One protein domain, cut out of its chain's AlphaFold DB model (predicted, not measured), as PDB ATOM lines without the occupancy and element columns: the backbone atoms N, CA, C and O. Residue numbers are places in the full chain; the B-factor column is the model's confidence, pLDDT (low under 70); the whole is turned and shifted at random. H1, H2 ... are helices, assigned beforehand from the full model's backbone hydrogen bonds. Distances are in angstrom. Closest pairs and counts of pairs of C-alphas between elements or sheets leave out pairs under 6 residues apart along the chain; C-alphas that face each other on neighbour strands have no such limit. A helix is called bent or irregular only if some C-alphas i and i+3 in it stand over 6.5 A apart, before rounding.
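What this domain is: This is residues 21 to 110 of the 131 residues of an uncharacterized protein of Clostridium ragsdalei P11 (UniProt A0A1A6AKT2). Four helices, H2, H6, H3 and H5, stand side by side as a small bundle, a square of four when seen along its length, with H2 and H6 running one way and H3 and H5 the other; the side between H2 and H5 is only just closed. H1 lies beyond the end of the bundle where H2 and H6 begin, and a loop with the short H4 in it bulges out beside H3 and H5. The printed part has 90 residues with six named helices, H1 to H6 in chain order, and no named strand: the class is all helix. It is compact, with a radius of gyration of the C-alphas of 13.0 A, and rounded, spanning 39 by 29 by 18 A.

How they stand to each other: Begin with the longest helix, H2, residues 33 to 48. H6, residues 97 to 108, touches it at a shallow tilt of 23 degrees, the same way; look at Val 39 and Leu 104, the closest C-alphas, 5.2 A apart. H3, residues 54 to 67, touches H6 at a shallow tilt of 8 degrees, opposite ways, with the C-alphas of Cys 67 and Glu 99 closest at 6.0 A. H5, residues 82 to 90, touches H3 at a shallow tilt of 31 degrees, the same way, closest at the C-alphas of Lys 61 and Ile 86, 6.0 A. H2, with residues 36 to 40 alone, only just touches H5, with 3 pairs of C-alphas within 8 A, the closest being Tyr 36 and Leu 90 at 7.0 A; the tilt is a shallow 16 degrees, opposite ways. The packing is mostly aligned, the touching helices standing at shallow tilts. H1, residues 21 to 31, meets H2 only through their link, and is close to H6 but not clearly touching, the C-alphas of Met 31 and Pro 97 being 6.2 A apart. H4, residues 71 to 74, touches no helix. In H1, H2, H3, H5 and H6 every O i to N i+4 pair is within hydrogen-bond range; H4 is too short for such a pair, and its 1 pair of O i and N i+3 is not within range.

Where its parts are: Find C-alpha 21 at (-52.462, -13.959, 36.493), where H1 begins its 15.2 A. H2 runs 22.2 A from C-alpha 33 at (-40.373, -10.240, 27.550), and H3 runs 20.1 A. H4 is irregular, but only just: C-alphas 71 and 74 are 6.7 A apart. H5 is 11.9 A long, and H6, 16.2 A long, ends at C-alpha 108, (-32.177, -11.582, 12.470).

The domain as a whole: The two C-alphas farthest apart, those of Val 23 and Lys 50, are 38.7 A from each other. The printed part has no cut and no long link. The mean pLDDT of the printed part is 90.5, and residue 21 alone is under 70.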
ATOM      1  N   ARG A  21     -52.939 -15.076  37.310       60.62
ATOM      2  CA  ARG A  21     -52.462 -13.959  36.493       60.62
ATOM      3  C   ARG A  21     -51.092 -13.435  36.933       60.62
ATOM      4  O   ARG A  21     -50.255 -13.168  36.083       60.62
ATOM      5  N   TYR A  22     -50.818 -13.377  38.238       70.62
ATOM      6  CA  TYR A  22     -49.536 -12.894  38.758       70.62
ATOM      7  C   TYR A  22     -48.376 -13.841  38.416       70.62
ATOM      8  O   TYR A  22     -47.289 -13.401  38.045       70.62
ATOM      9  N   VAL A  23     -48.610 -15.155  38.489       74.00
ATOM     10  CA  VAL A  23     -47.606 -16.168  38.122       74.00
ATOM     11  C   VAL A  23     -47.364 -16.165  36.612       74.00
ATOM     12  O   VAL A  23     -46.214 -16.210  36.176       74.00
ATOM     13  N   GLU A  24     -48.426 -16.075  35.811       75.69
ATOM     14  CA  GLU A  24     -48.326 -15.961  34.352       75.69
ATOM     15  C   GLU A  24     -47.556 -14.703  33.924       75.69
ATOM     16  O   GLU A  24     -46.695 -14.785  33.045       75.69
ATOM     17  N   ASP A  25     -47.790 -13.567  34.586       79.06
ATOM     18  CA  ASP A  25     -47.087 -12.310  34.321       79.06
ATOM     19  C   ASP A  25     -45.603 -12.380  34.707       79.06
ATOM     20  O   ASP A  25     -44.747 -11.919  33.948       79.06
ATOM     21  N   ILE A  26     -45.262 -13.008  35.839       81.75
ATOM     22  CA  ILE A  26     -43.859 -13.255  36.214       81.75
ATOM     23  C   ILE A  26     -43.168 -14.118  35.156       81.75
ATOM     24  O   ILE A  26     -42.083 -13.765  34.686       81.75
ATOM     25  N   LEU A  27     -43.791 -15.230  34.754       82.88
ATOM     26  CA  LEU A  27     -43.223 -16.135  33.752       82.88
ATOM     27  C   LEU A  27     -43.060 -15.445  32.396       82.88
ATOM     28  O   LEU A  27     -42.035 -15.618  31.734       82.88
ATOM     29  N   TYR A  28     -44.033 -14.628  31.989       85.62
ATOM     30  CA  TYR A  28     -43.934 -13.822  30.779       85.62
ATOM     31  C   TYR A  28     -42.756 -12.844  30.855       85.62
ATOM     32  O   TYR A  28     -41.910 -12.832  29.957       85.62
ATOM     33  N   ASN A  29     -42.652 -12.082  31.945       84.62
ATOM     34  CA  ASN A  29     -41.592 -11.092  32.142       84.62
ATOM     35  C   ASN A  29     -40.193 -11.718  32.192       84.62
ATOM     36  O   ASN A  29     -39.239 -11.123  31.697       84.62
ATOM     37  N   GLN A  30     -40.057 -12.924  32.742       85.44
ATOM     38  CA  GLN A  30     -38.770 -13.616  32.817       85.44
ATOM     39  C   GLN A  30     -38.393 -14.318  31.507       85.44
ATOM     40  O   GLN A  30     -37.230 -14.298  31.110       85.44
ATOM     41  N   MET A  31     -39.350 -14.965  30.834       87.38
ATOM     42  CA  MET A  31     -39.039 -15.889  29.736       87.38
ATOM     43  C   MET A  31     -39.334 -15.341  28.340       87.38
ATOM     44  O   MET A  31     -38.691 -15.763  27.377       87.38
ATOM     45  N   VAL A  32     -40.334 -14.469  28.198       90.31
ATOM     46  CA  VAL A  32     -40.824 -13.992  26.893       90.31
ATOM     47  C   VAL A  32     -40.432 -12.542  26.664       90.31
ATOM     48  O   VAL A  32     -39.935 -12.226  25.584       90.31
ATOM     49  N   TYR A  33     -40.598 -11.679  27.669       90.62
ATOM     50  CA  TYR A  33     -40.373 -10.240  27.550       90.62
ATOM     51  C   TYR A  33     -38.974  -9.855  27.032       90.62
ATOM     52  O   TYR A  33     -38.909  -9.011  26.138       90.62
ATOM     53  N   PRO A  34     -37.857 -10.477  27.471       92.56
ATOM     54  CA  PRO A  34     -36.536 -10.135  26.936       92.56
ATOM     55  C   PRO A  34     -36.435 -10.399  25.427       92.56
ATOM     56  O   PRO A  34     -35.936  -9.569  24.672       92.56
ATOM     57  N   ILE A  35     -36.996 -11.524  24.975       94.12
ATOM     58  CA  ILE A  35     -37.001 -11.931  23.563       94.12
ATOM     59  C   ILE A  35     -37.934 -11.016  22.765       94.12
ATOM     60  O   ILE A  35     -37.580 -10.555  21.688       94.12
ATOM     61  N   TYR A  36     -39.115 -10.726  23.310       94.38
ATOM     62  CA  TYR A  36     -40.057  -9.753  22.763       94.38
ATOM     63  C   TYR A  36     -39.387  -8.391  22.529       94.38
ATOM     64  O   TYR A  36     -39.511  -7.830  21.443       94.38
ATOM     65  N   SER A  37     -38.668  -7.876  23.532       92.88
ATOM     66  CA  SER A  37     -38.010  -6.571  23.468       92.88
ATOM     67  C   SER A  37     -36.961  -6.544  22.360       92.88
ATOM     68  O   SER A  37     -36.896  -5.583  21.594       92.88
ATOM     69  N   GLU A  38     -36.180  -7.617  22.225       94.31
ATOM     70  CA  GLU A  38     -35.193  -7.758  21.153       94.31
ATOM     71  C   GLU A  38     -35.855  -7.819  19.769       94.31
ATOM     72  O   GLU A  38     -35.464  -7.094  18.855       94.31
ATOM     73  N   VAL A  39     -36.910  -8.628  19.624       95.31
ATOM     74  CA  VAL A  39     -37.703  -8.727  18.390       95.31
ATOM     75  C   VAL A  39     -38.270  -7.366  17.998       95.31
ATOM     76  O   VAL A  39     -38.153  -6.957  16.843       95.31
ATOM     77  N   GLN A  40     -38.866  -6.651  18.952       95.19
ATOM     78  CA  GLN A  40     -39.446  -5.333  18.725       95.19
ATOM     79  C   GLN A  40     -38.374  -4.340  18.270       95.19
ATOM     80  O   GLN A  40     -38.578  -3.642  17.277       95.19
ATOM     81  N   HIS A  41     -37.250  -4.277  18.984       94.19
ATOM     82  CA  HIS A  41     -36.162  -3.354  18.683       94.19
ATOM     83  C   HIS A  41     -35.601  -3.593  17.276       94.19
ATOM     84  O   HIS A  41     -35.577  -2.675  16.457       94.19
ATOM     85  N   LYS A  42     -35.259  -4.845  16.956       94.06
ATOM     86  CA  LYS A  42     -34.721  -5.210  15.641       94.06
ATOM     87  C   LYS A  42     -35.729  -4.996  14.518       94.06
ATOM     88  O   LYS A  42     -35.363  -4.498  13.463       94.06
ATOM     89  N   LEU A  43     -37.011  -5.299  14.736       94.56
ATOM     90  CA  LEU A  43     -38.043  -5.031  13.732       94.56
ATOM     91  C   LEU A  43     -38.180  -3.530  13.450       94.56
ATOM     92  O   LEU A  43     -38.262  -3.134  12.290       94.56
ATOM     93  N   ILE A  44     -38.185  -2.692  14.493       93.75
ATOM     94  CA  ILE A  44     -38.209  -1.229  14.342       93.75
ATOM     95  C   ILE A  44     -36.987  -0.760  13.555       93.75
ATOM     96  O   ILE A  44     -37.134   0.052  12.642       93.75
ATOM     97  N   TYR A  45     -35.806  -1.278  13.888       92.25
ATOM     98  CA  TYR A  45     -34.570  -0.963  13.185       92.25
ATOM     99  C   TYR A  45     -34.662  -1.322  11.697       92.25
ATOM    100  O   TYR A  45     -34.477  -0.455  10.840       92.25
ATOM    101  N   CYS A  46     -35.038  -2.562  11.375       92.44
ATOM    102  CA  CYS A  46     -35.149  -3.019   9.994       92.44
ATOM    103  C   CYS A  46     -36.180  -2.209   9.193       92.44
ATOM    104  O   CYS A  46     -35.957  -1.909   8.020       92.44
ATOM    105  N   LEU A  47     -37.299  -1.821   9.816       91.69
ATOM    106  CA  LEU A  47     -38.313  -0.974   9.187       91.69
ATOM    107  C   LEU A  47     -37.791   0.444   8.919       91.69
ATOM    108  O   LEU A  47     -37.984   0.964   7.820       91.69
ATOM    109  N   LYS A  48     -37.107   1.062   9.891       91.62
ATOM    110  CA  LYS A  48     -36.512   2.402   9.743       91.62
ATOM    111  C   LYS A  48     -35.463   2.442   8.634       91.62
ATOM    112  O   LYS A  48     -35.449   3.378   7.842       91.62
ATOM    113  N   ASN A  49     -34.633   1.406   8.558       90.44
ATOM    114  CA  ASN A  49     -33.546   1.298   7.588       90.44
ATOM    115  C   ASN A  49     -33.967   0.650   6.260       90.44
ATOM    116  O   ASN A  49     -33.116   0.383   5.417       90.44
ATOM    117  N   LYS A  50     -35.268   0.392   6.053       90.50
ATOM    118  CA  LYS A  50     -35.813  -0.239   4.834       90.50
ATOM    119  C   LYS A  50     -35.148  -1.585   4.487       90.50
ATOM    120  O   LYS A  50     -35.078  -1.961   3.323       90.50
ATOM    121  N   GLN A  51     -34.691  -2.322   5.501       92.50
ATOM    122  CA  GLN A  51     -34.074  -3.648   5.361       92.50
ATOM    123  C   GLN A  51     -35.112  -4.768   5.195       92.50
ATOM    124  O   GLN A  51     -34.763  -5.883   4.818       92.50
ATOM    125  N   ILE A  52     -36.384  -4.478   5.487       92.25
ATOM    126  CA  ILE A  52     -37.509  -5.400   5.311       92.25
ATOM    127  C   ILE A  52     -38.443  -4.858   4.230       92.25
ATOM    128  O   ILE A  52     -38.923  -3.725   4.312       92.25
ATOM    129  N   THR A  53     -38.731  -5.690   3.233       92.94
ATOM    130  CA  THR A  53     -39.716  -5.401   2.191       92.94
ATOM    131  C   THR A  53     -41.143  -5.604   2.699       92.94
ATOM    132  O   THR A  53     -41.397  -6.214   3.742       92.94
ATOM    133  N   ARG A  54     -42.117  -5.124   1.924       93.19
ATOM    134  CA  ARG A  54     -43.539  -5.304   2.227       93.19
ATOM    135  C   ARG A  54     -43.921  -6.780   2.386       93.19
ATOM    136  O   ARG A  54     -44.596  -7.119   3.357       93.19
ATOM    137  N   ASP A  55     -43.460  -7.645   1.487       94.81
ATOM    138  CA  ASP A  55     -43.791  -9.078   1.495       94.81
ATOM    139  C   ASP A  55     -43.161  -9.811   2.683       94.81
ATOM    140  O   ASP A  55     -43.785 -10.675   3.307       94.81
ATOM    141  N   GLN A  56     -41.943  -9.419   3.062       94.69
ATOM    142  CA  GLN A  56     -41.271  -9.929   4.258       94.69
ATOM    143  C   GLN A  56     -42.012  -9.499   5.533       94.69
ATOM    144  O   GLN A  56     -42.188 -10.298   6.454       94.69
ATOM    145  N   LEU A  57     -42.540  -8.272   5.570       95.19
ATOM    146  CA  LEU A  57     -43.370  -7.806   6.681       95.19
ATOM    147  C   LEU A  57     -44.702  -8.571   6.771       95.19
ATOM    148  O   LEU A  57     -45.130  -8.929   7.869       95.19
ATOM    149  N   ILE A  58     -45.348  -8.862   5.635       95.69
ATOM    150  CA  ILE A  58     -46.558  -9.706   5.589       95.69
ATOM    151  C   ILE A  58     -46.241 -11.119   6.082       95.69
ATOM    152  O   ILE A  58     -46.991 -11.686   6.876       95.69
ATOM    153  N   THR A  59     -45.106 -11.678   5.665       96.25
ATOM    154  CA  THR A  59     -44.650 -12.998   6.111       96.25
ATOM    155  C   THR A  59     -44.443 -13.018   7.623       96.25
ATOM    156  O   THR A  59     -44.966 -13.903   8.304       96.25
ATOM    157  N   PHE A  60     -43.776 -11.999   8.174       96.69
ATOM    158  CA  PHE A  60     -43.629 -11.838   9.618       96.69
ATOM    159  C   PHE A  60     -44.986 -11.775  10.330       96.69
ATOM    160  O   PHE A  60     -45.197 -12.460  11.331       96.69
ATOM    161  N   LYS A  61     -45.933 -10.998   9.789       95.69
ATOM    162  CA  LYS A  61     -47.295 -10.890  10.324       95.69
ATOM    163  C   LYS A  61     -48.003 -12.241  10.373       95.69
ATOM    164  O   LYS A  61     -48.597 -12.586  11.392       95.69
ATOM    165  N   ASN A  62     -47.913 -13.024   9.303       95.25
ATOM    166  CA  ASN A  62     -48.527 -14.348   9.230       95.25
ATOM    167  C   ASN A  62     -47.903 -15.314  10.245       95.25
ATOM    168  O   ASN A  62     -48.626 -16.026  10.942       95.25
ATOM    169  N   MET A  63     -46.574 -15.283  10.396       95.69
ATOM    170  CA  MET A  63     -45.880 -16.049  11.435       95.69
ATOM    171  C   MET A  63     -46.341 -15.646  12.838       95.69
ATOM    172  O   MET A  63     -46.614 -16.514  13.663       95.69
ATOM    173  N   LEU A  64     -46.463 -14.343  13.107       95.44
ATOM    174  CA  LEU A  64     -46.937 -13.822  14.386       95.44
ATOM    175  C   LEU A  64     -48.381 -14.250  14.671       95.44
ATOM    176  O   LEU A  64     -48.671 -14.719  15.770       95.44
ATOM    177  N   ASN A  65     -49.267 -14.164  13.680       92.44
ATOM    178  CA  ASN A  65     -50.657 -14.599  13.803       92.44
ATOM    179  C   ASN A  65     -50.766 -16.094  14.130       92.44
ATOM    180  O   ASN A  65     -51.574 -16.463  14.976       92.44
ATOM    181  N   ALA A  66     -49.901 -16.937  13.557       92.50
ATOM    182  CA  ALA A  66     -49.834 -18.360  13.895       92.50
ATOM    183  C   ALA A  66     -49.303 -18.640  15.317       92.50
ATOM    184  O   ALA A  66     -49.548 -19.712  15.867       92.50
ATOM    185  N   CYS A  67     -48.573 -17.697  15.923       92.31
ATOM    186  CA  CYS A  67     -48.065 -17.824  17.293       92.31
ATOM    187  C   CYS A  67     -49.103 -17.433  18.358       92.31
ATOM    188  O   CYS A  67     -48.969 -17.818  19.519       92.31
ATOM    189  N   VAL A  68     -50.134 -16.662  18.001       89.25
ATOM    190  CA  VAL A  68     -51.183 -16.252  18.941       89.25
ATOM    191  C   VAL A  68     -52.168 -17.404  19.135       89.25
ATOM    192  O   VAL A  68     -53.018 -17.672  18.295       89.25
ATOM    193  N   ARG A  69     -52.071 -18.080  20.282       81.19
ATOM    194  CA  ARG A  69     -52.850 -19.296  20.588       81.19
ATOM    195  C   ARG A  69     -54.332 -19.062  20.856       81.19
ATOM    196  O   ARG A  69     -55.112 -20.003  20.765       81.19
ATOM    197  N   ASN A  70     -54.709 -17.842  21.229       83.88
ATOM    198  CA  ASN A  70     -56.093 -17.493  21.508       83.88
ATOM    199  C   ASN A  70     -56.654 -16.635  20.358       83.88
ATOM    200  O   ASN A  70     -56.346 -15.440  20.291       83.88
ATOM    201  N   PRO A  71     -57.478 -17.214  19.463       70.94
ATOM    202  CA  PRO A  71     -58.034 -16.493  18.321       70.94
ATOM    203  C   PRO A  71     -59.024 -15.398  18.741       70.94
ATOM    204  O   PRO A  71     -59.248 -14.453  17.988       70.94
ATOM    205  N   TYR A  72     -59.584 -15.481  19.951       82.50
ATOM    206  CA  TYR A  72     -60.566 -14.522  20.449       82.50
ATOM    207  C   TYR A  72     -59.940 -13.253  21.026       82.50
ATOM    208  O   TYR A  72     -60.620 -12.234  21.094       82.50
ATOM    209  N   THR A  73     -58.648 -13.264  21.385       85.88
ATOM    210  CA  THR A  73     -57.974 -12.115  22.026       85.88
ATOM    211  C   THR A  73     -58.068 -10.829  21.202       85.88
ATOM    212  O   THR A  73     -58.047  -9.735  21.760       85.88
ATOM    213  N   TYR A  74     -58.170 -10.950  19.876       88.38
ATOM    214  CA  TYR A  74     -58.176  -9.809  18.964       88.38
ATOM    215  C   TYR A  74     -59.350  -9.809  17.978       88.38
ATOM    216  O   TYR A  74     -59.270  -9.122  16.962       88.38
ATOM    217  N   LYS A  75     -60.406 -10.590  18.244       83.81
ATOM    218  CA  LYS A  75     -61.521 -10.794  17.305       83.81
ATOM    219  C   LYS A  75     -62.228  -9.487  16.932       83.81
ATOM    220  O   LYS A  75     -62.504  -9.270  15.760       83.81
ATOM    221  N   ASP A  76     -62.455  -8.619  17.913       87.25
ATOM    222  CA  ASP A  76     -63.260  -7.401  17.751       87.25
ATOM    223  C   ASP A  76     -62.389  -6.140  17.609       87.25
ATOM    224  O   ASP A  76     -62.807  -5.034  17.948       87.25
ATOM    225  N   ARG A  77     -61.128  -6.300  17.187       87.19
ATOM    226  CA  ARG A  77     -60.173  -5.194  17.104       87.19
ATOM    227  C   ARG A  77     -59.964  -4.758  15.658       87.19
ATOM    228  O   ARG A  77     -59.440  -5.519  14.850       87.19
ATOM    229  N   ASP A  78     -60.243  -3.486  15.394       90.75
ATOM    230  CA  ASP A  78     -59.941  -2.859  14.110       90.75
ATOM    231  C   ASP A  78     -58.466  -2.452  14.008       90.75
ATOM    232  O   ASP A  78     -57.890  -1.782  14.878       90.75
ATOM    233  N   TRP A  79     -57.834  -2.843  12.905       92.12
ATOM    234  CA  TRP A  79     -56.429  -2.556  12.646       92.12
ATOM    235  C   TRP A  79     -56.280  -1.357  11.720       92.12
ATOM    236  O   TRP A  79     -56.614  -1.423  10.543       92.12
ATOM    237  N   LYS A  80     -55.691  -0.271  12.231       92.25
ATOM    238  CA  LYS A  80     -55.346   0.909  11.419       92.25
ATOM    239  C   LYS A  80     -54.412   0.585  10.245       92.25
ATOM    240  O   LYS A  80     -54.516   1.201   9.193       92.25
ATOM    241  N   ASN A  81     -53.452  -0.312  10.458       91.56
ATOM    242  CA  ASN A  81     -52.510  -0.806   9.454       91.56
ATOM    243  C   ASN A  81     -51.792  -2.064   9.978       91.56
ATOM    244  O   ASN A  81     -51.923  -2.421  11.153       91.56
ATOM    245  N   ASP A  82     -50.992  -2.706   9.124       90.88
ATOM    246  CA  ASP A  82     -50.259  -3.924   9.489       90.88
ATOM    247  C   ASP A  82     -49.243  -3.708  10.613       90.88
ATOM    248  O   ASP A  82     -49.079  -4.582  11.458       90.88
ATOM    249  N   ALA A  83     -48.574  -2.554  10.670       90.75
ATOM    250  CA  ALA A  83     -47.622  -2.272  11.746       90.75
ATOM    251  C   ALA A  83     -48.339  -2.194  13.104       90.75
ATOM    252  O   ALA A  83     -47.872  -2.763  14.089       90.75
ATOM    253  N   HIS A  84     -49.504  -1.544  13.151       92.88
ATOM    254  CA  HIS A  84     -50.348  -1.479  14.337       92.88
ATOM    255  C   HIS A  84     -50.803  -2.875  14.783       92.88
ATOM    256  O   HIS A  84     -50.747  -3.175  15.978       92.88
ATOM    257  N   GLU A  85     -51.189  -3.743  13.842       94.44
ATOM    258  CA  GLU A  85     -51.505  -5.148  14.126       94.44
ATOM    259  C   GLU A  85     -50.299  -5.891  14.708       94.44
ATOM    260  O   GLU A  85     -50.391  -6.476  15.790       94.44
ATOM    261  N   ILE A  86     -49.157  -5.817  14.026       94.94
ATOM    262  CA  ILE A  86     -47.932  -6.516  14.406       94.94
ATOM    263  C   ILE A  86     -47.478  -6.098  15.803       94.94
ATOM    264  O   ILE A  86     -47.348  -6.947  16.680       94.94
ATOM    265  N   PHE A  87     -47.274  -4.802  16.050       94.50
ATOM    266  CA  PHE A  87     -46.752  -4.329  17.335       94.50
ATOM    267  C   PHE A  87     -47.729  -4.539  18.492       94.50
ATOM    268  O   PHE A  87     -47.295  -4.697  19.634       94.50
ATOM    269  N   THR A  88     -49.033  -4.580  18.215       93.25
ATOM    270  CA  THR A  88     -50.022  -4.970  19.221       93.25
ATOM    271  C   THR A  88     -49.883  -6.449  19.566       93.25
ATOM    272  O   THR A  88     -49.735  -6.794  20.735       93.25
ATOM    273  N   LYS A  89     -49.929  -7.332  18.562       94.06
ATOM    274  CA  LYS A  89     -49.923  -8.785  18.777       94.06
ATOM    275  C   LYS A  89     -48.586  -9.297  19.293       94.06
ATOM    276  O   LYS A  89     -48.558 -10.283  20.022       94.06
ATOM    277  N   LEU A  90     -47.488  -8.622  18.966       94.12
ATOM    278  CA  LEU A  90     -46.152  -8.987  19.426       94.12
ATOM    279  C   LEU A  90     -46.038  -8.955  20.960       94.12
ATOM    280  O   LEU A  90     -45.316  -9.765  21.528       94.12
ATOM    281  N   LYS A  91     -46.812  -8.090  21.632       91.12
ATOM    282  CA  LYS A  91     -46.900  -7.979  23.101       91.12
ATOM    283  C   LYS A  91     -47.766  -9.059  23.768       91.12
ATOM    284  O   LYS A  91     -48.026  -8.990  24.964       91.12
ATOM    285  N   SER A  92     -48.303 -10.004  23.002       89.75
ATOM    286  CA  SER A  92     -49.269 -10.977  23.508       89.75
ATOM    287  C   SER A  92     -48.652 -11.924  24.540       89.75
ATOM    288  O   SER A  92     -47.706 -12.650  24.235       89.75
ATOM    289  N   HIS A  93     -49.289 -12.032  25.709       87.12
ATOM    290  CA  HIS A  93     -48.949 -13.026  26.739       87.12
ATOM    291  C   HIS A  93     -49.227 -14.471  26.285       87.12
ATOM    292  O   HIS A  93     -48.747 -15.429  26.883       87.12
ATOM    293  N   TYR A  94     -49.973 -14.646  25.188       86.81
ATOM    294  CA  TYR A  94     -50.313 -15.955  24.629       86.81
ATOM    295  C   TYR A  94     -49.253 -16.525  23.673       86.81
ATOM    296  O   TYR A  94     -49.491 -17.579  23.082       86.81
ATOM    297  N   ILE A  95     -48.113 -15.850  23.489       90.88
ATOM    298  CA  ILE A  95     -47.004 -16.331  22.654       90.88
ATOM    299  C   ILE A  95     -45.988 -17.055  23.537       90.88
ATOM    300  O   ILE A  95     -45.493 -16.503  24.519       90.88
ATOM    301  N   LYS A  96     -45.620 -18.292  23.179       91.38
ATOM    302  CA  LYS A  96     -44.605 -19.037  23.938       91.38
ATOM    303  C   LYS A  96     -43.185 -18.543  23.642       91.38
ATOM    304  O   LYS A  96     -42.902 -18.138  22.513       91.38
ATOM    305  N   PRO A  97     -42.221 -18.736  24.566       92.50
ATOM    306  CA  PRO A  97     -40.818 -18.389  24.327       92.50
ATOM    307  C   PRO A  97     -40.251 -18.998  23.036       92.50
ATOM    308  O   PRO A  97     -39.567 -18.327  22.272       92.50
ATOM    309  N   LYS A  98     -40.574 -20.267  22.737       94.00
ATOM    310  CA  LYS A  98     -40.134 -20.951  21.505       94.00
ATOM    311  C   LYS A  98     -40.666 -20.275  20.236       94.00
ATOM    312  O   LYS A  98     -39.963 -20.237  19.234       94.00
ATOM    313  N   GLU A  99     -41.897 -19.776  20.272       95.31
ATOM    314  CA  GLU A  99     -42.536 -19.062  19.163       95.31
ATOM    315  C   GLU A  99     -41.898 -17.678  18.985       95.31
ATOM    316  O   GLU A  99     -41.471 -17.345  17.882       95.31
ATOM    317  N   MET A 100     -41.685 -16.941  20.081       95.31
ATOM    318  CA  MET A 100     -40.985 -15.652  20.046       95.31
ATOM    319  C   MET A 100     -39.546 -15.785  19.512       95.31
ATOM    320  O   MET A 100     -39.114 -14.982  18.691       95.31
ATOM    321  N   LYS A 101     -38.819 -16.856  19.872       95.25
ATOM    322  CA  LYS A 101     -37.487 -17.154  19.305       95.25
ATOM    323  C   LYS A 101     -37.515 -17.412  17.798       95.25
ATOM    324  O   LYS A 101     -36.553 -17.080  17.111       95.25
ATOM    325  N   LYS A 102     -38.592 -18.000  17.260       96.00
ATOM    326  CA  LYS A 102     -38.741 -18.170  15.803       96.00
ATOM    327  C   LYS A 102     -38.909 -16.820  15.109       96.00
ATOM    328  O   LYS A 102     -38.288 -16.606  14.074       96.00
ATOM    329  N   LEU A 103     -39.706 -15.924  15.694       96.56
ATOM    330  CA  LEU A 103     -39.872 -14.554  15.201       96.56
ATOM    331  C   LEU A 103     -38.539 -13.793  15.230       96.56
ATOM    332  O   LEU A 103     -38.174 -13.166  14.240       96.56
ATOM    333  N   LEU A 104     -37.771 -13.933  16.317       95.88
ATOM    334  CA  LEU A 104     -36.431 -13.353  16.430       95.88
ATOM    335  C   LEU A 104     -35.483 -13.877  15.352       95.88
ATOM    336  O   LEU A 104     -34.844 -13.091  14.661       95.88
ATOM    337  N   LYS A 105     -35.430 -15.201  15.160       95.69
ATOM    338  CA  LYS A 105     -34.606 -15.819  14.114       95.69
ATOM    339  C   LYS A 105     -34.961 -15.281  12.727       95.69
ATOM    340  O   LYS A 105     -34.064 -15.044  11.927       95.69
ATOM    341  N   TYR A 106     -36.251 -15.089  12.452       95.56
ATOM    342  CA  TYR A 106     -36.706 -14.529  11.184       95.56
ATOM    343  C   TYR A 106     -36.250 -13.079  11.003       95.56
ATOM    344  O   TYR A 106     -35.766 -12.737   9.936       95.56
ATOM    345  N   ILE A 107     -36.357 -12.215  12.013       93.69
ATOM    346  CA  ILE A 107     -35.899 -10.820  11.874       93.69
ATOM    347  C   ILE A 107     -34.376 -10.722  11.769       93.69
ATOM    348  O   ILE A 107     -33.875  -9.916  10.988       93.69
ATOM    349  N   ASN A 108     -33.641 -11.572  12.491       93.25
ATOM    350  CA  ASN A 108     -32.177 -11.582  12.470       93.25
ATOM    351  C   ASN A 108     -31.586 -11.817  11.073       93.25
ATOM    352  O   ASN A 108     -30.446 -11.442  10.848       93.25
ATOM    353  N   GLN A 109     -32.330 -12.403  10.130       92.44
ATOM    354  CA  GLN A 109     -31.836 -12.572   8.758       92.44
ATOM    355  C   GLN A 109     -31.756 -11.244   7.977       92.44
ATOM    356  O   GLN A 109     -31.040 -11.166   6.987       92.44
ATOM    357  N   PHE A 110     -32.513 -10.224   8.399       89.56
ATOM    358  CA  PHE A 110     -32.558  -8.900   7.762       89.56
ATOM    359  C   PHE A 110     -31.786  -7.848   8.547       89.56
ATOM    360  O   PHE A 110     -31.392  -6.825   7.994       89.56
TER     361      PHE A 110